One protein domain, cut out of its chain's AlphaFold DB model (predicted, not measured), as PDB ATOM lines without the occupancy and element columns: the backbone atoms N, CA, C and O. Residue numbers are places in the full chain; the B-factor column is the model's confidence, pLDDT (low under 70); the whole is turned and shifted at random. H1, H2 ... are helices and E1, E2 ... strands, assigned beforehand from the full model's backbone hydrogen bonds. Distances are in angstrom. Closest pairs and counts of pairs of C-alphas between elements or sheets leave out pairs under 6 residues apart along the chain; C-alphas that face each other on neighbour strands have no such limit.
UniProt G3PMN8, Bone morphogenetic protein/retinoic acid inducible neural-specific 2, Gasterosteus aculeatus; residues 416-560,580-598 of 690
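AT A GLANCE: This is residues 416 to 560 and 580 to 598 of the 690 residues of the protein "Bone morphogenetic protein/retinoic acid inducible neural-specific 2" of Gasterosteus aculeatus (UniProt G3PMN8). Two strongly twisted sheets, partly face to face, make a sandwich: the larger is built round the long strand E3 with E5, E6, E7 and E9, the smaller is E1, E2, E8 and E4, and the short helix H1 packs on the larger sheet. The sheets are splayed, with best planes 38 degrees apart, and E7 of the one runs on into E8 of the other. The printed part has 164 residues, with one named helix and nine named strands in the order H1, E1, E2, E3, E4, E5, E6, E7, E8, E9; neighbour strands in both sheets are antiparallel, and the class is mostly strand. The whole is compact, with a radius of gyration of the C-alphas of 16.0 A, and only just elongated, spanning 50 by 33 by 30 A.

HOW THE PARTS SIT: In the branched sheet, E3, residues 467 to 481, bends by 66 degrees at residue 470. On one side of it lie E6, residues 528 to 536, with N 476 and O 533 2.9 A apart, and E7, residues 543 to 545, with N 471 and O 543 2.8 A apart. On its other side lies E9, residues 584 to 597, with N 470 and O 594 2.8 A apart. E5, residues 518 to 522, forms a hairpin with E6; N 520 and O 532 are 2.9 A apart. The second sheet has the order E1, residues 434 to 436, E2, residues 454 to 459, E8, residues 547 to 556, and E4, residues 486 to 495. N 436 and O 457 of the hairpin E1 and E2 are 2.8 A apart, N 456 and O 550 of E2 and E8 2.9 A, and N 491 and O 551 of E4 and E8 2.9 A. The strands of the two sheets stand at 28 degrees. H1, residues 416 to 423, is on the branched sheet at a height over the sheet of 8.5 A; the C-alphas of Lys 419 and Thr 536, the closest of H1 and E6, are 6.7 A apart. Every O i to N i+4 pair in H1 is within hydrogen-bond range.

IN THESE COORDINATES: H1 begins at C-alpha 416, (61.399, 84.018, 101.656). E3 measures 39.8 A, from C-alpha 467 at (58.434, 58.926, 104.821), E8 29.0 A, E4 28.5 A and E6 25.5 A. E9 measures 38.2 A and ends at C-alpha 597, (57.831, 59.696, 99.989).

THE WHOLE: The C-alphas farthest apart, of Asp 560 and Phe 598, are 54.0 A apart. Residues 561 to 579 are not printed; C-alphas 560 and 580 are 18.2 A apart. The links E1 to E2 and E4 to E5 are long. Mean pLDDT of the printed part is 85.0; 19 residues are under 70, among them 523 to 527.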
ATOM      1  N   ALA A 416      62.283  82.957 101.174       84.00
ATOM      2  CA  ALA A 416      61.399  84.018 101.656       84.00
ATOM      3  C   ALA A 416      60.058  83.474 102.184       84.00
ATOM      4  O   ALA A 416      59.556  83.946 103.205       84.00
ATOM      5  N   GLU A 417      59.496  82.464 101.515       85.75
ATOM      6  CA  GLU A 417      58.259  81.807 101.937       85.75
ATOM      7  C   GLU A 417      58.499  80.958 103.189       85.75
ATOM      8  O   GLU A 417      57.757  81.082 104.164       85.75
ATOM      9  N   VAL A 418      59.591  80.186 103.221       83.75
ATOM     10  CA  VAL A 418      59.999  79.393 104.394       83.75
ATOM     11  C   VAL A 418      60.156  80.287 105.622       83.75
ATOM     12  O   VAL A 418      59.589  79.995 106.677       83.75
ATOM     13  N   LYS A 419      60.876  81.409 105.494       86.00
ATOM     14  CA  LYS A 419      61.072  82.359 106.595       86.00
ATOM     15  C   LYS A 419      59.741  82.922 107.094       86.00
ATOM     16  O   LYS A 419      59.508  82.950 108.301       86.00
ATOM     17  N   TYR A 420      58.851  83.312 106.183       87.94
ATOM     18  CA  TYR A 420      57.528  83.831 106.531       87.94
ATOM     19  C   TYR A 420      56.662  82.801 107.279       87.94
ATOM     20  O   TYR A 420      56.045  83.129 108.296       87.94
ATOM     21  N   LEU A 421      56.634  81.549 106.813       88.62
ATOM     22  CA  LEU A 421      55.867  80.475 107.450       88.62
ATOM     23  C   LEU A 421      56.447  80.084 108.821       88.62
ATOM     24  O   LEU A 421      55.682  79.876 109.767       88.62
ATOM     25  N   LEU A 422      57.778  80.051 108.956       87.38
ATOM     26  CA  LEU A 422      58.467  79.761 110.222       87.38
ATOM     27  C   LEU A 422      58.216  80.840 111.278       87.38
ATOM     28  O   LEU A 422      57.908  80.508 112.421       87.38
ATOM     29  N   GLN A 423      58.278  82.121 110.904       85.19
ATOM     30  CA  GLN A 423      58.006  83.231 111.826       85.19
ATOM     31  C   GLN A 423      56.570  83.207 112.367       85.19
ATOM     32  O   GLN A 423      56.323  83.621 113.500       85.19
ATOM     33  N   ARG A 424      55.620  82.688 111.582       86.69
ATOM     34  CA  ARG A 424      54.218  82.517 111.997       86.69
ATOM     35  C   ARG A 424      53.933  81.179 112.680       86.69
ATOM     36  O   ARG A 424      52.803  80.981 113.119       86.69
ATOM     37  N   LEU A 425      54.930  80.294 112.779       85.75
ATOM     38  CA  LEU A 425      54.791  78.930 113.294       85.75
ATOM     39  C   LEU A 425      53.626  78.183 112.612       85.75
ATOM     40  O   LEU A 425      52.817  77.534 113.277       85.75
ATOM     41  N   ASP A 426      53.520  78.335 111.288       88.25
ATOM     42  CA  ASP A 426      52.427  77.791 110.476       88.25
ATOM     43  C   ASP A 426      52.453  76.252 110.483       88.25
ATOM     44  O   ASP A 426      53.491  75.629 110.247       88.25
ATOM     45  N   SER A 427      51.303  75.626 110.743       87.44
ATOM     46  CA  SER A 427      51.194  74.168 110.863       87.44
ATOM     47  C   SER A 427      51.392  73.424 109.541       87.44
ATOM     48  O   SER A 427      51.630  72.219 109.562       87.44
ATOM     49  N   ARG A 428      51.327  74.105 108.388       85.88
ATOM     50  CA  ARG A 428      51.523  73.482 107.063       85.88
ATOM     51  C   ARG A 428      52.941  72.971 106.833       85.88
ATOM     52  O   ARG A 428      53.124  72.046 106.051       85.88
ATOM     53  N   ILE A 429      53.918  73.580 107.495       88.50
ATOM     54  CA  ILE A 429      55.327  73.186 107.431       88.50
ATOM     55  C   ILE A 429      55.786  72.536 108.741       88.50
ATOM     56  O   ILE A 429      56.978  72.348 108.943       88.50
ATOM     57  N   GLU A 430      54.875  72.230 109.669       90.81
ATOM     58  CA  GLU A 430      55.206  71.534 110.913       90.81
ATOM     59  C   GLU A 430      55.322  70.031 110.640       90.81
ATOM     60  O   GLU A 430      54.363  69.381 110.223       90.81
ATOM     61  N   VAL A 431      56.495  69.460 110.915       91.38
ATOM     62  CA  VAL A 431      56.688  68.011 110.851       91.38
ATOM     63  C   VAL A 431      56.401  67.436 112.229       91.38
ATOM     64  O   VAL A 431      57.035  67.805 113.220       91.38
ATOM     65  N   HIS A 432      55.448  66.509 112.299       88.56
ATOM     66  CA  HIS A 432      55.096  65.871 113.560       88.56
ATOM     67  C   HIS A 432      56.291  65.088 114.124       88.56
ATOM     68  O   HIS A 432      56.759  64.126 113.517       88.56
ATOM     69  N   ALA A 433      56.764  65.489 115.305       90.31
ATOM     70  CA  ALA A 433      57.841  64.819 116.020       90.31
ATOM     71  C   ALA A 433      57.449  64.556 117.477       90.31
ATOM     72  O   ALA A 433      56.837  65.387 118.150       90.31
ATOM     73  N   ILE A 434      57.825  63.384 117.975       90.56
ATOM     74  CA  ILE A 434      57.546  62.938 119.335       90.56
ATOM     75  C   ILE A 434      58.647  63.452 120.253       90.56
ATOM     76  O   ILE A 434      59.823  63.145 120.055       90.56
ATOM     77  N   TYR A 435      58.246  64.188 121.284       93.12
ATOM     78  CA  TYR A 435      59.137  64.636 122.345       93.12
ATOM     79  C   TYR A 435      59.475  63.500 123.317       93.12
ATOM     80  O   TYR A 435      58.587  62.836 123.855       93.12
ATOM     81  N   ILE A 436      60.769  63.310 123.566       92.12
ATOM     82  CA  ILE A 436      61.325  62.304 124.469       92.12
ATOM     83  C   ILE A 436      62.401  62.984 125.326       92.12
ATOM     84  O   ILE A 436      63.412  63.461 124.814       92.12
ATOM     85  N   SER A 437      62.195  63.027 126.640       91.19
ATOM     86  CA  SER A 437      63.184  63.518 127.599       91.19
ATOM     87  C   SER A 437      62.953  62.882 128.962       91.19
ATOM     88  O   SER A 437      61.812  62.780 129.414       91.19
ATOM     89  N   ASN A 438      64.042  62.481 129.618       87.75
ATOM     90  CA  ASN A 438      64.015  62.040 131.014       87.75
ATOM     91  C   ASN A 438      64.254  63.199 131.991       87.75
ATOM     92  O   ASN A 438      63.926  63.079 133.167       87.75
ATOM     93  N   ASP A 439      64.832  64.302 131.508       85.25
ATOM     94  CA  ASP A 439      65.268  65.418 132.344       85.25
ATOM     95  C   ASP A 439      64.196  66.509 132.455       85.25
ATOM     96  O   ASP A 439      64.049  67.129 133.505       85.25
ATOM     97  N   VAL A 440      63.430  66.753 131.384       87.88
ATOM     98  CA  VAL A 440      62.513  67.897 131.289       87.88
ATOM     99  C   VAL A 440      61.144  67.453 130.785       87.88
ATOM    100  O   VAL A 440      61.029  66.743 129.787       87.88
ATOM    101  N   ARG A 441      60.075  67.920 131.437       90.50
ATOM    102  CA  ARG A 441      58.697  67.758 130.952       90.50
ATOM    103  C   ARG A 441      58.210  69.066 130.340       90.50
ATOM    104  O   ARG A 441      58.285  70.110 130.988       90.50
ATOM    105  N   LEU A 442      57.684  69.001 129.116       91.88
ATOM    106  CA  LEU A 442      57.077  70.166 128.472       91.88
ATOM    107  C   LEU A 442      55.931  70.715 129.337       91.88
ATOM    108  O   LEU A 442      55.198  69.965 129.982       91.88
ATOM    109  N   GLY A 443      55.805  72.039 129.387       90.06
ATOM    110  CA  GLY A 443      54.780  72.730 130.164       90.06
ATOM    111  C   GLY A 443      55.011  72.758 131.681       90.06
ATOM    112  O   GLY A 443      54.157  73.287 132.391       90.06
ATOM    113  N   SER A 444      56.144  72.258 132.189       91.00
ATOM    114  CA  SER A 444      56.484  72.251 133.624       91.00
ATOM    115  C   SER A 444      57.701  73.135 133.926       91.00
ATOM    116  O   SER A 444      58.627  73.207 133.121       91.00
ATOM    117  N   TRP A 445      57.700  73.808 135.082       88.81
ATOM    118  CA  TRP A 445      58.861  74.562 135.572       88.81
ATOM    119  C   TRP A 445      59.910  73.611 136.157       88.81
ATOM    120  O   TRP A 445      59.562  72.688 136.892       88.81
ATOM    121  N   PHE A 446      61.183  73.849 135.859       87.62
ATOM    122  CA  PHE A 446      62.318  73.094 136.386       87.62
ATOM    123  C   PHE A 446      63.493  74.028 136.701       87.62
ATOM    124  O   PHE A 446      63.581  75.139 136.173       87.62
ATOM    125  N   ASN A 447      64.389  73.586 137.586       83.88
ATOM    126  CA  ASN A 447      65.624  74.304 137.896       83.88
ATOM    127  C   ASN A 447      66.744  73.814 136.954       83.88
ATOM    128  O   ASN A 447      67.155  72.656 137.079       83.88
ATOM    129  N   PRO A 448      67.248  74.649 136.024       77.88
ATOM    130  CA  PRO A 448      68.287  74.232 135.083       77.88
ATOM    131  C   PRO A 448      69.656  74.010 135.749       77.88
ATOM    132  O   PRO A 448      70.498  73.338 135.160       77.88
ATOM    133  N   ALA A 449      69.872  74.485 136.984       71.38
ATOM    134  CA  ALA A 449      71.109  74.257 137.734       71.38
ATOM    135  C   ALA A 449      71.255  72.814 138.256       71.38
ATOM    136  O   ALA A 449      72.354  72.394 138.609       71.38
ATOM    137  N   TRP A 450      70.172  72.025 138.292       69.75
ATOM    138  CA  TRP A 450      70.206  70.684 138.888       69.75
ATOM    139  C   TRP A 450      71.020  69.668 138.068       69.75
ATOM    140  O   TRP A 450      71.501  68.671 138.608       69.75
ATOM    141  N   ARG A 451      71.203  69.897 136.759       69.06
ATOM    142  CA  ARG A 451      72.004  69.026 135.885       69.06
ATOM    143  C   ARG A 451      72.813  69.830 134.875       69.06
ATOM    144  O   ARG A 451      72.279  70.673 134.170       69.06
ATOM    145  N   LYS A 452      74.083  69.447 134.702       66.69
ATOM    146  CA  LYS A 452      75.020  70.074 133.746       66.69
ATOM    147  C   LYS A 452      74.570  70.006 132.278       66.69
ATOM    148  O   LYS A 452      75.025  70.798 131.455       66.69
ATOM    149  N   ARG A 453      73.763  69.008 131.905       72.69
ATOM    150  CA  ARG A 453      73.334  68.765 130.520       72.69
ATOM    151  C   ARG A 453      71.986  68.048 130.532       72.69
ATOM    152  O   ARG A 453      71.930  66.891 130.936       72.69
ATOM    153  N   MET A 454      70.934  68.727 130.087       87.75
ATOM    154  CA  MET A 454      69.603  68.136 129.916       87.75
ATOM    155  C   MET A 454      69.424  67.729 128.456       87.75
ATOM    156  O   MET A 454      69.739  68.516 127.559       87.75
ATOM    157  N   LEU A 455      68.944  66.513 128.207       90.75
ATOM    158  CA  LEU A 455      68.711  66.017 126.852       90.75
ATOM    159  C   LEU A 455      67.221  66.083 126.503       90.75
ATOM    160  O   LEU A 455      66.379  65.439 127.133       90.75
ATOM    161  N   LEU A 456      66.912  66.832 125.450       93.06
ATOM    162  CA  LEU A 456      65.605  66.896 124.808       93.06
ATOM    163  C   LEU A 456      65.733  66.212 123.448       93.06
ATOM    164  O   LEU A 456      66.610  66.565 122.669       93.06
ATOM    165  N   THR A 457      64.897  65.225 123.151       93.81
ATOM    166  CA  THR A 457      64.943  64.516 121.867       93.81
ATOM    167  C   THR A 457      63.610  64.644 121.150       93.81
ATOM    168  O   THR A 457      62.558  64.433 121.749       93.81
ATOM    169  N   LEU A 458      63.652  64.972 119.863       94.12
ATOM    170  CA  LEU A 458      62.500  64.947 118.966       94.12
ATOM    171  C   LEU A 458      62.701  63.844 117.945       94.12
ATOM    172  O   LEU A 458      63.719  63.835 117.261       94.12
ATOM    173  N   LYS A 459      61.739  62.931 117.834       92.56
ATOM    174  CA  LYS A 459      61.800  61.813 116.892       92.56
ATOM    175  C   LYS A 459      60.613  61.849 115.939       92.56
ATOM    176  O   LYS A 459      59.475  61.776 116.397       92.56
ATOM    177  N   SER A 460      60.866  61.957 114.638       89.00
ATOM    178  CA  SER A 460      59.816  62.111 113.621       89.00
ATOM    179  C   SER A 460      59.035  60.816 113.382       89.00
ATOM    180  O   SER A 460      57.806  60.821 113.420       89.00
ATOM    181  N   ASN A 461      59.713  59.673 113.223       80.12
ATOM    182  CA  ASN A 461      59.047  58.390 112.986       80.12
ATOM    183  C   ASN A 461      59.172  57.435 114.181       80.12
ATOM    184  O   ASN A 461      60.260  57.110 114.656       80.12
ATOM    185  N   LYS A 462      58.032  56.934 114.667       67.25
ATOM    186  CA  LYS A 462      57.987  55.912 115.731       67.25
ATOM    187  C   LYS A 462      58.117  54.487 115.181       67.25
ATOM    188  O   LYS A 462      58.751  53.647 115.816       67.25
ATOM    189  N   ASN A 463      57.541  54.247 114.001       63.53
ATOM    190  CA  ASN A 463      57.500  52.966 113.290       63.53
ATOM    191  C   ASN A 463      58.189  53.104 111.922       63.53
ATOM    192  O   ASN A 463      58.447  54.223 111.489       63.53
ATOM    193  N   LYS A 464      58.459  51.983 111.230       63.38
ATOM    194  CA  LYS A 464      58.925  52.012 109.832       63.38
ATOM    195  C   LYS A 464      57.920  52.809 108.994       63.38
ATOM    196  O   LYS A 464      56.816  52.322 108.763       63.38
ATOM    197  N   SER A 465      58.280  54.020 108.594       69.69
ATOM    198  CA  SER A 465      57.470  54.850 107.711       69.69
ATOM    199  C   SER A 465      58.094  54.867 106.321       69.69
ATOM    200  O   SER A 465      59.315  54.822 106.169       69.69
ATOM    201  N   ASN A 466      57.242  54.993 105.310       84.12
ATOM    202  CA  ASN A 466      57.649  55.266 103.932       84.12
ATOM    203  C   ASN A 466      57.852  56.780 103.731       84.12
ATOM    204  O   ASN A 466      57.545  57.318 102.670       84.12
ATOM    205  N   LEU A 467      58.259  57.482 104.797       88.19
ATOM    206  CA  LEU A 467      58.434  58.926 104.821       88.19
ATOM    207  C   LEU A 467      59.802  59.281 105.395       88.19
ATOM    208  O   LEU A 467      60.186  58.853 106.488       88.19
ATOM    209  N   ILE A 468      60.519  60.120 104.667       90.56
ATOM    210  CA  ILE A 468      61.750  60.755 105.123       90.56
ATOM    211  C   ILE A 468      61.466  62.245 105.282       90.56
ATOM    212  O   ILE A 468      60.725  62.820 104.494       90.56
ATOM    213  N   HIS A 469      62.019  62.871 106.317       91.50
ATOM    214  CA  HIS A 469      61.688  64.252 106.652       91.50
ATOM    215  C   HIS A 469      62.873  65.174 106.404       91.50
ATOM    216  O   HIS A 469      64.010  64.854 106.757       91.50
ATOM    217  N   MET A 470      62.583  66.325 105.807       92.00
ATOM    218  CA  MET A 470      63.524  67.415 105.600       92.00
ATOM    219  C   MET A 470      63.403  68.419 106.738       92.00
ATOM    220  O   MET A 470      62.302  68.833 107.094       92.00
ATOM    221  N   LEU A 471      64.540  68.807 107.306       92.75
ATOM    222  CA  LEU A 471      64.657  69.777 108.384       92.75
ATOM    223  C   LEU A 471      64.946  71.161 107.795       92.75
ATOM    224  O   LEU A 471      65.966  71.348 107.138       92.75
ATOM    225  N   MET A 472      64.069  72.132 108.054       91.56
ATOM    226  CA  MET A 472      64.209  73.523 107.590       91.56
ATOM    227  C   MET A 472      64.163  74.555 108.722       91.56
ATOM    228  O   MET A 472      64.673  75.666 108.573       91.56
ATOM    229  N   GLY A 473      63.597  74.196 109.875       92.25
ATOM    230  CA  GLY A 473      63.610  75.058 111.051       92.25
ATOM    231  C   GLY A 473      63.306  74.326 112.350       92.25
ATOM    232  O   GLY A 473      62.737  73.234 112.352       92.25
ATOM    233  N   ILE A 474      63.677  74.946 113.469       93.94
ATOM    234  CA  ILE A 474      63.349  74.466 114.818       93.94
ATOM    235  C   ILE A 474      62.851  75.653 115.642       93.94
ATOM    236  O   ILE A 474      63.420  76.741 115.564       93.94
ATOM    237  N   SER A 475      61.794  75.448 116.431       93.00
ATOM    238  CA  SER A 475      61.284  76.460 117.357       93.00
ATOM    239  C   SER A 475      61.107  75.923 118.769       93.00
ATOM    240  O   SER A 475      60.572  74.828 118.967       93.00
ATOM    241  N   PHE A 476      61.517  76.730 119.746       91.25
ATOM    242  CA  PHE A 476      61.327  76.485 121.171       91.25
ATOM    243  C   PHE A 476      60.618  77.672 121.797       91.25
ATOM    244  O   PHE A 476      61.037  78.814 121.627       91.25
ATOM    245  N   GLN A 477      59.608  77.400 122.612       92.19
ATOM    246  CA  GLN A 477      59.023  78.415 123.474       92.19
ATOM    247  C   GLN A 477      59.569  78.245 124.890       92.19
ATOM    248  O   GLN A 477      59.158  77.329 125.613       92.19
ATOM    249  N   ILE A 478      60.480  79.132 125.286       91.25
ATOM    250  CA  ILE A 478      61.158  79.095 126.585       91.25
ATOM    251  C   ILE A 478      60.659  80.253 127.445       91.25
ATOM    252  O   ILE A 478      60.638  81.401 127.010       91.25
ATOM    253  N   CYS A 479      60.280  79.950 128.681       90.44
ATOM    254  CA  CYS A 479      59.898  80.912 129.701       90.44
ATOM    255  C   CYS A 479      60.876  80.855 130.872       90.44
ATOM    256  O   CYS A 479      61.219  79.776 131.353       90.44
ATOM    257  N   LEU A 480      61.278  82.026 131.347       88.31
ATOM    258  CA  LEU A 480      62.145  82.216 132.505       88.31
ATOM    259  C   LEU A 480      61.390  82.995 133.582       88.31
ATOM    260  O   LEU A 480      60.522  83.815 133.270       88.31
ATOM    261  N   THR A 481      61.702  82.767 134.854       86.31
ATOM    262  CA  THR A 481      61.186  83.615 135.938       86.31
ATOM    263  C   THR A 481      61.707  85.047 135.803       86.31
ATOM    264  O   THR A 481      62.827  85.275 135.343       86.31
ATOM    265  N   LYS A 482      60.903  86.041 136.196       76.19
ATOM    266  CA  LYS A 482      61.304  87.457 136.158       76.19
ATOM    267  C   LYS A 482      62.590  87.678 136.981       76.19
ATOM    268  O   LYS A 482      62.666  87.197 138.104       76.19
ATOM    269  N   ASN A 483      63.565  88.401 136.418       71.88
ATOM    270  CA  ASN A 483      64.912  88.645 136.976       71.88
ATOM    271  C   ASN A 483      65.836  87.410 137.062       71.88
ATOM    272  O   ASN A 483      66.803  87.421 137.815       71.88
ATOM    273  N   SER A 484      65.558  86.357 136.290       74.88
ATOM    274  CA  SER A 484      66.497  85.248 136.084       74.88
ATOM    275  C   SER A 484      67.775  85.740 135.400       74.88
ATOM    276  O   SER A 484      67.694  86.392 134.360       74.88
ATOM    277  N   THR A 485      68.940  85.375 135.933       75.06
ATOM    278  CA  THR A 485      70.253  85.601 135.295       75.06
ATOM    279  C   THR A 485      70.631  84.474 134.330       75.06
ATOM    280  O   THR A 485      71.688  84.514 133.712       75.06
ATOM    281  N   LEU A 486      69.780  83.454 134.185       77.69
ATOM    282  CA  LEU A 486      70.036  82.296 133.331       77.69
ATOM    283  C   LEU A 486      69.718  82.561 131.855       77.69
ATOM    284  O   LEU A 486      68.588  82.913 131.510       77.69
ATOM    285  N   GLU A 487      70.672  82.253 130.981       80.81
ATOM    286  CA  GLU A 487      70.514  82.208 129.530       80.81
ATOM    287  C   GLU A 487      70.587  80.755 129.017       80.81
ATOM    288  O   GLU A 487      71.577  80.062 129.269       80.81
ATOM    289  N   PRO A 488      69.561  80.250 128.304       84.50
ATOM    290  CA  PRO A 488      69.596  78.916 127.713       84.50
ATOM    291  C   PRO A 488      70.554  78.855 126.516       84.50
ATOM    292  O   PRO A 488      70.477  79.667 125.600       84.50
ATOM    293  N   VAL A 489      71.403  77.828 126.486       86.12
ATOM    294  CA  VAL A 489      72.351  77.548 125.399       86.12
ATOM    295  C   VAL A 489      72.059  76.149 124.839       86.12
ATOM    296  O   VAL A 489      72.521  75.151 125.406       86.12
ATOM    297  N   PRO A 490      71.249  76.039 123.770       88.88
ATOM    298  CA  PRO A 490      70.949  74.763 123.134       88.88
ATOM    299  C   PRO A 490      72.072  74.343 122.174       88.88
ATOM    300  O   PRO A 490      72.428  75.072 121.254       88.88
ATOM    301  N   ALA A 491      72.592  73.128 122.350       90.94
ATOM    302  CA  ALA A 491      73.480  72.472 121.393       90.94
ATOM    303  C   ALA A 491      72.708  71.380 120.641       90.94
ATOM    304  O   ALA A 491      72.239  70.420 121.260       90.94
ATOM    305  N   ILE A 492      72.567  71.532 119.324       93.19
ATOM    306  CA  ILE A 492      71.720  70.669 118.494       93.19
ATOM    307  C   ILE A 492      72.577  69.652 117.742       93.19
ATOM    308  O   ILE A 492      73.568  70.002 117.105       93.19
ATOM    309  N   TYR A 493      72.154  68.394 117.799       94.31
ATOM    310  CA  TYR A 493      72.704  67.284 117.039       94.31
ATOM    311  C   TYR A 493      71.574  66.634 116.248       94.31
ATOM    312  O   TYR A 493      70.526  66.312 116.812       94.31
ATOM    313  N   VAL A 494      71.771  66.445 114.950       94.50
ATOM    314  CA  VAL A 494      70.738  65.921 114.053       94.50
ATOM    315  C   VAL A 494      71.179  64.564 113.521       94.50
ATOM    316  O   VAL A 494      72.244  64.435 112.921       94.50
ATOM    317  N   ASN A 495      70.350  63.546 113.740       93.94
ATOM    318  CA  ASN A 495      70.491  62.239 113.118       93.94
ATOM    319  C   ASN A 495      69.553  62.160 111.900       93.94
ATOM    320  O   ASN A 495      68.337  62.299 112.078       93.94
ATOM    321  N   PRO A 496      70.071  61.913 110.686       92.94
ATOM    322  CA  PRO A 496      69.276  61.949 109.463       92.94
ATOM    323  C   PRO A 496      68.302  60.772 109.297       92.94
ATOM    324  O   PRO A 496      67.221  60.970 108.748       92.94
ATOM    325  N   PHE A 497      68.639  59.561 109.766       91.31
ATOM    326  CA  PHE A 497      67.871  58.338 109.446       91.31
ATOM    327  C   PHE A 497      67.682  57.347 110.604       91.31
ATOM    328  O   PHE A 497      66.943  56.369 110.471       91.31
ATOM    329  N   GLY A 498      68.340  57.582 111.734       86.06
ATOM    330  CA  GLY A 498      68.333  56.738 112.921       86.06
ATOM    331  C   GLY A 498      67.973  57.513 114.188       86.06
ATOM    332  O   GLY A 498      67.303  58.545 114.166       86.06
ATOM    333  N   GLY A 499      68.403  56.988 115.332       83.25
ATOM    334  CA  GLY A 499      68.188  57.624 116.637       83.25
ATOM    335  C   GLY A 499      69.403  57.582 117.551       83.25
ATOM    336  O   GLY A 499      69.259  57.835 118.746       83.25
ATOM    337  N   SER A 500      70.570  57.212 117.018       85.81
ATOM    338  CA  SER A 500      71.804  57.204 117.792       85.81
ATOM    339  C   SER A 500      72.405  58.602 117.839       85.81
ATOM    340  O   SER A 500      72.609  59.244 116.807       85.81
ATOM    341  N   HIS A 501      72.781  59.034 119.039       84.62
ATOM    342  CA  HIS A 501      73.527  60.272 119.221       84.62
ATOM    343  C   HIS A 501      74.916  60.219 118.558       84.62
ATOM    344  O   HIS A 501      75.405  61.238 118.087       84.62
ATOM    345  N   SER A 502      75.556  59.044 118.499       86.75
ATOM    346  CA  SER A 502      76.893  58.891 117.899       86.75
ATOM    347  C   SER A 502      76.904  59.074 116.380       86.75
ATOM    348  O   SER A 502      77.941  59.404 115.824       86.75
ATOM    349  N   GLU A 503      75.757  58.879 115.728       90.75
ATOM    350  CA  GLU A 503      75.568  59.012 114.275       90.75
ATOM    351  C   GLU A 503      74.849  60.333 113.942       90.75
ATOM    352  O   GLU A 503      74.063  60.423 112.999       90.75
ATOM    353  N   SER A 504      75.038  61.352 114.783       91.69
ATOM    354  CA  SER A 504      74.434  62.675 114.617       91.69
ATOM    355  C   SER A 504      75.498  63.707 114.272       91.69
ATOM    356  O   SER A 504      76.563  63.733 114.887       91.69
ATOM    357  N   TRP A 505      75.194  64.598 113.333       92.00
ATOM    358  CA  TRP A 505      76.056  65.739 113.037       92.00
ATOM    359  C   TRP A 505      75.710  66.920 113.947       92.00
ATOM    360  O   TRP A 505      74.562  67.084 114.365       92.00
ATOM    361  N   PHE A 506      76.718  67.721 114.290       91.00
ATOM    362  CA  PHE A 506      76.561  68.884 115.162       91.00
ATOM    363  C   PHE A 506      76.179  70.122 114.352       91.00
ATOM    364  O   PHE A 506      76.852  70.459 113.381       91.00
ATOM    365  N   MET A 507      75.131  70.820 114.783       91.25
ATOM    366  CA  MET A 507      74.690  72.057 114.151       91.25
ATOM    367  C   MET A 507      75.525  73.246 114.658       91.25
ATOM    368  O   MET A 507      75.467  73.542 115.857       91.25
ATOM    369  N   PRO A 508      76.279  73.945 113.787       88.69
ATOM    370  CA  PRO A 508      77.247  74.964 114.187       88.69
ATOM    371  C   PRO A 508      76.592  76.327 114.471       88.69
ATOM    372  O   PRO A 508      76.991  77.356 113.931       88.69
ATOM    373  N   VAL A 509      75.581  76.346 115.342       83.56
ATOM    374  CA  VAL A 509      74.912  77.587 115.757       83.56
ATOM    375  C   VAL A 509      75.929  78.533 116.409       83.56
ATOM    376  O   VAL A 509      76.756  78.085 117.210       83.56
ATOM    377  N   ASN A 510      75.850  79.829 116.093       76.94
ATOM    378  CA  ASN A 510      76.797  80.899 116.458       76.94
ATOM    379  C   ASN A 510      78.110  80.962 115.640       76.94
ATOM    380  O   ASN A 510      78.995  81.744 115.987       76.94
ATOM    381  N   GLN A 511      78.277  80.168 114.574       82.19
ATOM    382  CA  GLN A 511      79.352  80.395 113.594       82.19
ATOM    383  C   GLN A 511      78.946  81.477 112.578       82.19
ATOM    384  O   GLN A 511      77.764  81.575 112.259       82.19
ATOM    385  N   PRO A 512      79.892  82.275 112.041       75.94
ATOM    386  CA  PRO A 512      79.576  83.436 111.199       75.94
ATOM    387  C   PRO A 512      78.789  83.093 109.925       75.94
ATOM    388  O   PRO A 512      77.994  83.909 109.470       75.94
ATOM    389  N   ASP A 513      78.973  81.886 109.384       78.94
ATOM    390  CA  ASP A 513      78.332  81.434 108.141       78.94
ATOM    391  C   ASP A 513      77.026  80.641 108.375       78.94
ATOM    392  O   ASP A 513      76.373  80.218 107.416       78.94
ATOM    393  N   PHE A 514      76.629  80.424 109.638       85.69
ATOM    394  CA  PHE A 514      75.453  79.632 110.012       85.69
ATOM    395  C   PHE A 514      74.345  80.515 110.629       85.69
ATOM    396  O   PHE A 514      74.651  81.405 111.423       85.69
ATOM    397  N   PRO A 515      73.052  80.279 110.320       86.69
ATOM    398  CA  PRO A 515      71.945  81.037 110.905       86.69
ATOM    399  C   PRO A 515      71.905  80.973 112.437       86.69
ATOM    400  O   PRO A 515      72.081  79.909 113.027       86.69
ATOM    401  N   ASP A 516      71.614  82.098 113.088       87.94
ATOM    402  CA  ASP A 516      71.485  82.166 114.546       87.94
ATOM    403  C   ASP A 516      70.011  82.236 115.000       87.94
ATOM    404  O   ASP A 516      69.087  82.365 114.190       87.94
ATOM    405  N   TRP A 517      69.777  82.116 116.305       89.81
ATOM    406  CA  TRP A 517      68.456  82.147 116.925       89.81
ATOM    407  C   TRP A 517      67.786  83.521 116.821       89.81
ATOM    408  O   TRP A 517      68.215  84.489 117.449       89.81
ATOM    409  N   GLU A 518      66.635  83.588 116.151       89.75
ATOM    410  CA  GLU A 518      65.738  84.742 116.233       89.75
ATOM    411  C   GLU A 518      64.870  84.616 117.502       89.75
ATOM    412  O   GLU A 518      64.108  83.657 117.663       89.75
ATOM    413  N   ARG A 519      64.993  85.576 118.431       89.06
ATOM    414  CA  ARG A 519      64.235  85.609 119.695       89.06
ATOM    415  C   ARG A 519      63.073  86.593 119.586       89.06
ATOM    416  O   ARG A 519      63.285  87.800 119.510       89.06
ATOM    417  N   THR A 520      61.840  86.098 119.640       87.62
ATOM    418  CA  THR A 520      60.627  86.936 119.666       87.62
ATOM    419  C   THR A 520      59.963  86.865 121.035       87.62
ATOM    420  O   THR A 520      59.662  85.787 121.550       87.62
ATOM    421  N   ARG A 521      59.773  88.021 121.675       85.56
ATOM    422  CA  ARG A 521      59.164  88.108 123.008       85.56
ATOM    423  C   ARG A 521      57.667  87.827 122.920       85.56
ATOM    424  O   ARG A 521      56.984  88.372 122.060       85.56
ATOM    425  N   LEU A 522      57.167  86.998 123.831       83.88
ATOM    426  CA  LEU A 522      55.743  86.740 123.986       83.88
ATOM    427  C   LEU A 522      55.189  87.610 125.110       83.88
ATOM    428  O   LEU A 522      55.621  87.502 126.261       83.88
ATOM    429  N   ASP A 523      54.202  88.437 124.783       67.94
ATOM    430  CA  ASP A 523      53.476  89.254 125.752       67.94
ATOM    431  C   ASP A 523      52.474  88.385 126.520       67.94
ATOM    432  O   ASP A 523      51.268  88.414 126.287       67.94
ATOM    433  N   ALA A 524      52.978  87.547 127.426       58.84
ATOM    434  CA  ALA A 524      52.133  86.770 128.319       58.84
ATOM    435  C   ALA A 524      52.826  86.469 129.656       58.84
ATOM    436  O   ALA A 524      53.878  85.836 129.700       58.84
ATOM    437  N   VAL A 525      52.112  86.829 130.733       57.84
ATOM    438  CA  VAL A 525      52.333  86.537 132.165       57.84
ATOM    439  C   VAL A 525      53.264  87.515 132.913       57.84
ATOM    440  O   VAL A 525      54.466  87.566 132.703       57.84
ATOM    441  N   VAL A 526      52.703  88.253 133.884       60.59
ATOM    442  CA  VAL A 526      53.378  89.285 134.716       60.59
ATOM    443  C   VAL A 526      54.598  88.755 135.498       60.59
ATOM    444  O   VAL A 526      55.483  89.525 135.881       60.59
ATOM    445  N   THR A 527      54.657  87.443 135.732       67.44
ATOM    446  CA  THR A 527      55.658  86.763 136.568       67.44
ATOM    447  C   THR A 527      56.755  86.028 135.786       67.44
ATOM    448  O   THR A 527      57.719  85.568 136.402       67.44
ATOM    449  N   ALA A 528      56.666  85.941 134.452       80.00
ATOM    450  CA  ALA A 528      57.617  85.205 133.616       80.00
ATOM    451  C   ALA A 528      57.955  85.957 132.318       80.00
ATOM    452  O   ALA A 528      57.118  86.647 131.750       80.00
ATOM    453  N   GLN A 529      59.187  85.812 131.833       85.88
ATOM    454  CA  GLN A 529      59.605  86.295 130.519       85.88
ATOM    455  C   GLN A 529      59.653  85.117 129.547       85.88
ATOM    456  O   GLN A 529      60.495  84.232 129.688       85.88
ATOM    457  N   CYS A 530      58.737  85.096 128.581       88.94
ATOM    458  CA  CYS A 530      58.651  84.043 127.575       88.94
ATOM    459  C   CYS A 530      59.142  84.540 126.215       88.94
ATOM    460  O   CYS A 530      58.769  85.627 125.772       88.94
ATOM    461  N   TYR A 531      59.931  83.715 125.534       89.62
ATOM    462  CA  TYR A 531      60.450  83.978 124.199       89.62
ATOM    463  C   TYR A 531      60.238  82.757 123.304       89.62
ATOM    464  O   TYR A 531      60.438  81.619 123.736       89.62
ATOM    465  N   ASN A 532      59.881  83.005 122.050       90.75
ATOM    466  CA  ASN A 532      60.000  82.027 120.978       90.75
ATOM    467  C   ASN A 532      61.388  82.160 120.360       90.75
ATOM    468  O   ASN A 532      61.772  83.234 119.900       90.75
ATOM    469  N   TRP A 533      62.128  81.064 120.379       91.69
ATOM    470  CA  TRP A 533      63.443  80.924 119.783       91.69
ATOM    471  C   TRP A 533      63.269  80.151 118.490       91.69
ATOM    472  O   TRP A 533      62.982  78.957 118.534       91.69
ATOM    473  N   THR A 534      63.413  80.830 117.360       91.81
ATOM    474  CA  THR A 534      63.256  80.236 116.031       91.81
ATOM    475  C   THR A 534      64.590  80.217 115.307       91.81
ATOM    476  O   THR A 534      65.213  81.261 115.134       91.81
ATOM    477  N   LEU A 535      65.008  79.034 114.864       92.00
ATOM    478  CA  LEU A 535      66.181  78.838 114.020       92.00
ATOM    479  C   LEU A 535      65.724  78.501 112.601       92.00
ATOM    480  O   LEU A 535      65.051  77.488 112.393       92.00
ATOM    481  N   THR A 536      66.090  79.342 111.636       90.38
ATOM    482  CA  THR A 536      65.718  79.193 110.223       90.38
ATOM    483  C   THR A 536      66.933  78.769 109.400       90.38
ATOM    484  O   THR A 536      67.879  79.542 109.283       90.38
ATOM    485  N   MET A 537      66.916  77.570 108.813       86.38
ATOM    486  CA  MET A 537      68.052  77.035 108.038       86.38
ATOM    487  C   MET A 537      68.003  77.392 106.546       86.38
ATOM    488  O   MET A 537      69.049  77.487 105.910       86.38
ATOM    489  N   GLY A 538      66.807  77.612 105.988       80.25
ATOM    490  CA  GLY A 538      66.626  77.861 104.550       80.25
ATOM    491  C   GLY A 538      67.034  76.665 103.680       80.25
ATOM    492  O   GLY A 538      67.256  75.563 104.181       80.25
ATOM    493  N   ASN A 539      67.130  76.868 102.365       81.56
ATOM    494  CA  ASN A 539      67.534  75.819 101.424       81.56
ATOM    495  C   ASN A 539      69.031  75.490 101.455       81.56
ATOM    496  O   ASN A 539      69.418  74.428 100.979       81.56
ATOM    497  N   THR A 540      69.868  76.370 102.005       82.31
ATOM    498  CA  THR A 540      71.326  76.184 102.070       82.31
ATOM    499  C   THR A 540      71.745  75.165 103.127       82.31
ATOM    500  O   THR A 540      72.646  74.369 102.881       82.31
ATOM    501  N   TRP A 541      71.079  75.166 104.287       85.69
ATOM    502  CA  TRP A 541      71.403  74.297 105.425       85.69
ATOM    503  C   TRP A 541      70.368  73.189 105.665       85.69
ATOM    504  O   TRP A 541      70.439  72.495 106.684       85.69
ATOM    505  N   LYS A 542      69.396  73.004 104.758       89.38
ATOM    506  CA  LYS A 542      68.408  71.928 104.893       89.38
ATOM    507  C   LYS A 542      69.071  70.560 104.775       89.38
ATOM    508  O   LYS A 542      69.906  70.323 103.907       89.38
ATOM    509  N   SER A 543      68.645  69.637 105.625       92.62
ATOM    510  CA  SER A 543      69.144  68.262 105.619       92.62
ATOM    511  C   SER A 543      68.067  67.296 106.100       92.62
ATOM    512  O   SER A 543      67.014  67.709 106.587       92.62
ATOM    513  N   PHE A 544      68.323  66.000 105.964       93.50
ATOM    514  CA  PHE A 544      67.437  64.967 106.481       93.50
ATOM    515  C   PHE A 544      67.436  64.944 108.010       93.50
ATOM    516  O   PHE A 544      68.467  65.175 108.650       93.50
ATOM    517  N   PHE A 545      66.291  64.599 108.598       93.62
ATOM    518  CA  PHE A 545      66.212  64.280 110.017       93.62
ATOM    519  C   PHE A 545      65.236  63.139 110.317       93.62
ATOM    520  O   PHE A 545      64.114  63.057 109.815       93.62
ATOM    521  N   GLU A 546      65.661  62.300 111.246       92.44
ATOM    522  CA  GLU A 546      64.840  61.309 111.928       92.44
ATOM    523  C   GLU A 546      64.745  61.656 113.413       92.44
ATOM    524  O   GLU A 546      63.669  61.612 114.012       92.44
ATOM    525  N   THR A 547      65.883  62.038 113.999       93.81
ATOM    526  CA  THR A 547      65.983  62.391 115.410       93.81
ATOM    527  C   THR A 547      66.788  63.673 115.582       93.81
ATOM    528  O   THR A 547      67.885  63.801 115.048       93.81
ATOM    529  N   VAL A 548      66.264  64.622 116.353       95.31
ATOM    530  CA  VAL A 548      66.964  65.848 116.754       95.31
ATOM    531  C   VAL A 548      67.233  65.771 118.253       95.31
ATOM    532  O   VAL A 548      66.299  65.756 119.055       95.31
ATOM    533  N   HIS A 549      68.504  65.712 118.631       94.75
ATOM    534  CA  HIS A 549      68.962  65.739 120.013       94.75
ATOM    535  C   HIS A 549      69.392  67.157 120.379       94.75
ATOM    536  O   HIS A 549      70.316  67.716 119.795       94.75
ATOM    537  N   ILE A 550      68.737  67.743 121.372       93.62
ATOM    538  CA  ILE A 550      69.026  69.084 121.864       93.62
ATOM    539  C   ILE A 550      69.553  68.960 123.281       93.62
ATOM    540  O   ILE A 550      68.854  68.527 124.200       93.62
ATOM    541  N   TYR A 551      70.801  69.364 123.452       91.25
ATOM    542  CA  TYR A 551      71.420  69.469 124.754       91.25
ATOM    543  C   TYR A 551      71.274  70.875 125.268       91.25
ATOM    544  O   TYR A 551      71.973  71.787 124.831       91.25
ATOM    545  N   LEU A 552      70.356  71.022 126.208       88.12
ATOM    546  CA  LEU A 552      70.096  72.290 126.839       88.12
ATOM    547  C   LEU A 552      71.043  72.469 128.023       88.12
ATOM    548  O   LEU A 552      71.103  71.633 128.932       88.12
ATOM    549  N   ARG A 553      71.782  73.575 127.984       84.12
ATOM    550  CA  ARG A 553      72.595  74.088 129.086       84.12
ATOM    551  C   ARG A 553      72.116  75.488 129.453       84.12
ATOM    552  O   ARG A 553      71.385  76.105 128.683       84.12
ATOM    553  N   SER A 554      72.536  75.987 130.607       75.75
ATOM    554  CA  SER A 554      72.305  77.372 131.020       75.75
ATOM    555  C   SER A 554      73.623  78.060 131.358       75.75
ATOM    556  O   SER A 554      74.453  77.470 132.051       75.75
ATOM    557  N   ARG A 555      73.803  79.294 130.884       74.50
ATOM    558  CA  ARG A 555      74.869  80.221 131.299       74.50
ATOM    559  C   ARG A 555      74.281  81.242 132.275       74.50
ATOM    560  O   ARG A 555      73.104  81.563 132.165       74.50
ATOM    561  N   ILE A 556      75.074  81.731 133.222       68.94
ATOM    562  CA  ILE A 556      74.688  82.841 134.102       68.94
ATOM    563  C   ILE A 556      75.251  84.127 133.496       68.94
ATOM    564  O   ILE A 556      76.449  84.202 133.236       68.94
ATOM    565  N   LEU A 557      74.392  85.115 133.264       63.91
ATOM    566  CA  LEU A 557      74.775  86.467 132.875       63.91
ATOM    567  C   LEU A 557      75.291  87.201 134.121       63.91
ATOM    568  O   LEU A 557      74.547  87.381 135.087       63.91
ATOM    569  N   THR A 558      76.566  87.588 134.108       59.84
ATOM    570  CA  THR A 558      77.211  88.391 135.157       59.84
ATOM    571  C   THR A 558      77.592  89.757 134.594       59.84
ATOM    572  O   THR A 558      78.225  89.815 133.547       59.84
ATOM    573  N   ASP A 559      77.274  90.844 135.301       51.00
ATOM    574  CA  ASP A 559      77.578  92.228 134.882       51.00
ATOM    575  C   ASP A 559      79.076  92.612 134.998       51.00
ATOM    576  O   ASP A 559      79.434  93.779 134.843       51.00
ATOM    577  N   ASP A 560      79.966  91.656 135.287       51.12
ATOM    578  CA  ASP A 560      81.368  91.908 135.635       51.12
ATOM    579  C   ASP A 560      82.316  91.606 134.447       51.12
ATOM    580  O   ASP A 560      82.550  90.439 134.125       51.12
ATOM    581  N   ASN A 580      69.191  82.737 143.986       57.66
ATOM    582  CA  ASN A 580      67.975  82.323 143.285       57.66
ATOM    583  C   ASN A 580      68.145  82.565 141.767       57.66
ATOM    584  O   ASN A 580      67.683  83.571 141.236       57.66
ATOM    585  N   LEU A 581      68.864  81.667 141.078       67.94
ATOM    586  CA  LEU A 581      69.252  81.799 139.661       67.94
ATOM    587  C   LEU A 581      68.045  81.895 138.706       67.94
ATOM    588  O   LEU A 581      68.155  82.464 137.622       67.94
ATOM    589  N   GLY A 582      66.880  81.394 139.132       75.75
ATOM    590  CA  GLY A 582      65.624  81.406 138.382       75.75
ATOM    591  C   GLY A 582      65.190  80.014 137.913       75.75
ATOM    592  O   GLY A 582      65.987  79.079 137.844       75.75
ATOM    593  N   TYR A 583      63.903  79.862 137.593       85.81
ATOM    594  CA  TYR A 583      63.356  78.629 137.014       85.81
ATOM    595  C   TYR A 583      63.136  78.801 135.512       85.81
ATOM    596  O   TYR A 583      62.849  79.900 135.031       85.81
ATOM    597  N   MET A 584      63.222  77.691 134.779       88.25
ATOM    598  CA  MET A 584      62.972  77.626 133.343       88.25
ATOM    599  C   MET A 584      61.774  76.720 133.054       88.25
ATOM    600  O   MET A 584      61.531  75.739 133.754       88.25
ATOM    601  N   LYS A 585      61.012  77.046 132.013       90.31
ATOM    602  CA  LYS A 585      59.898  76.244 131.507       90.31
ATOM    603  C   LYS A 585      59.947  76.218 129.985       90.31
ATOM    604  O   LYS A 585      59.986  77.270 129.357       90.31
ATOM    605  N   ILE A 586      59.887  75.029 129.390       92.31
ATOM    606  CA  ILE A 586      59.755  74.862 127.935       92.31
ATOM    607  C   ILE A 586      58.302  74.500 127.650       92.31
ATOM    608  O   ILE A 586      57.842  73.438 128.063       92.31
ATOM    609  N   ASN A 587      57.558  75.387 126.995       91.19
ATOM    610  CA  ASN A 587      56.140  75.159 126.702       91.19
ATOM    611  C   ASN A 587      55.965  74.260 125.480       91.19
ATOM    612  O   ASN A 587      55.214  73.289 125.529       91.19
ATOM    613  N   THR A 588      56.652  74.594 124.391       91.19
ATOM    614  CA  THR A 588      56.538  73.897 123.112       91.19
ATOM    615  C   THR A 588      57.909  73.740 122.478       91.19
ATOM    616  O   THR A 588      58.812  74.554 122.689       91.19
ATOM    617  N   LEU A 589      58.054  72.656 121.726       92.50
ATOM    618  CA  LEU A 589      59.237  72.343 120.948       92.50
ATOM    619  C   LEU A 589      58.772  71.706 119.639       92.50
ATOM    620  O   LEU A 589      58.132  70.655 119.663       92.50
ATOM    621  N   LYS A 590      59.054  72.377 118.523       92.69
ATOM    622  CA  LYS A 590      58.561  72.015 117.193       92.69
ATOM    623  C   LYS A 590      59.683  71.975 116.166       92.69
ATOM    624  O   LYS A 590      60.641  72.744 116.251       92.69
ATOM    625  N   VAL A 591      59.515  71.098 115.183       94.12
ATOM    626  CA  VAL A 591      60.383  70.979 114.011       94.12
ATOM    627  C   VAL A 591      59.578  71.319 112.769       94.12
ATOM    628  O   VAL A 591      58.410  70.947 112.660       94.12
ATOM    629  N   PHE A 592      60.215  72.011 111.837       93.19
ATOM    630  CA  PHE A 592      59.587  72.471 110.615       93.19
ATOM    631  C   PHE A 592      60.352  72.019 109.374       93.19
ATOM    632  O   PHE A 592      61.585  71.965 109.378       93.19
ATOM    633  N   GLY A 593      59.606  71.739 108.312       91.25
ATOM    634  CA  GLY A 593      60.076  71.298 107.009       91.25
ATOM    635  C   GLY A 593      58.982  70.538 106.262       91.25
ATOM    636  O   GLY A 593      57.814  70.919 106.323       91.25
ATOM    637  N   TYR A 594      59.351  69.475 105.552       89.38
ATOM    638  CA  TYR A 594      58.420  68.700 104.728       89.38
ATOM    639  C   TYR A 594      58.768  67.211 104.711       89.38
ATOM    640  O   TYR A 594      59.907  66.812 104.957       89.38
ATOM    641  N   SER A 595      57.764  66.383 104.426       89.00
ATOM    642  CA  SER A 595      57.907  64.931 104.316       89.00
ATOM    643  C   SER A 595      57.990  64.510 102.852       89.00
ATOM    644  O   SER A 595      57.199  64.953 102.023       89.00
ATOM    645  N   LEU A 596      58.925  63.617 102.558       88.81
ATOM    646  CA  LEU A 596      59.166  63.022 101.251       88.81
ATOM    647  C   LEU A 596      58.740  61.561 101.261       88.81
ATOM    648  O   LEU A 596      59.017  60.844 102.226       88.81
ATOM    649  N   HIS A 597      58.099  61.115 100.181       88.00
ATOM    650  CA  HIS A 597      57.831  59.696  99.989       88.00
ATOM    651  C   HIS A 597      59.136  58.935  99.758       88.00
ATOM    652  O   HIS A 597      60.017  59.400  99.035       88.00
ATOM    653  N   PHE A 598      59.238  57.775 100.396       89.50
ATOM    654  CA  PHE A 598      60.386  56.895 100.332       89.50
ATOM    655  C   PHE A 598      59.920  55.456 100.124       89.50
ATOM    656  O   PHE A 598      59.234  54.909 100.993       89.50
TER     657      PHE A 598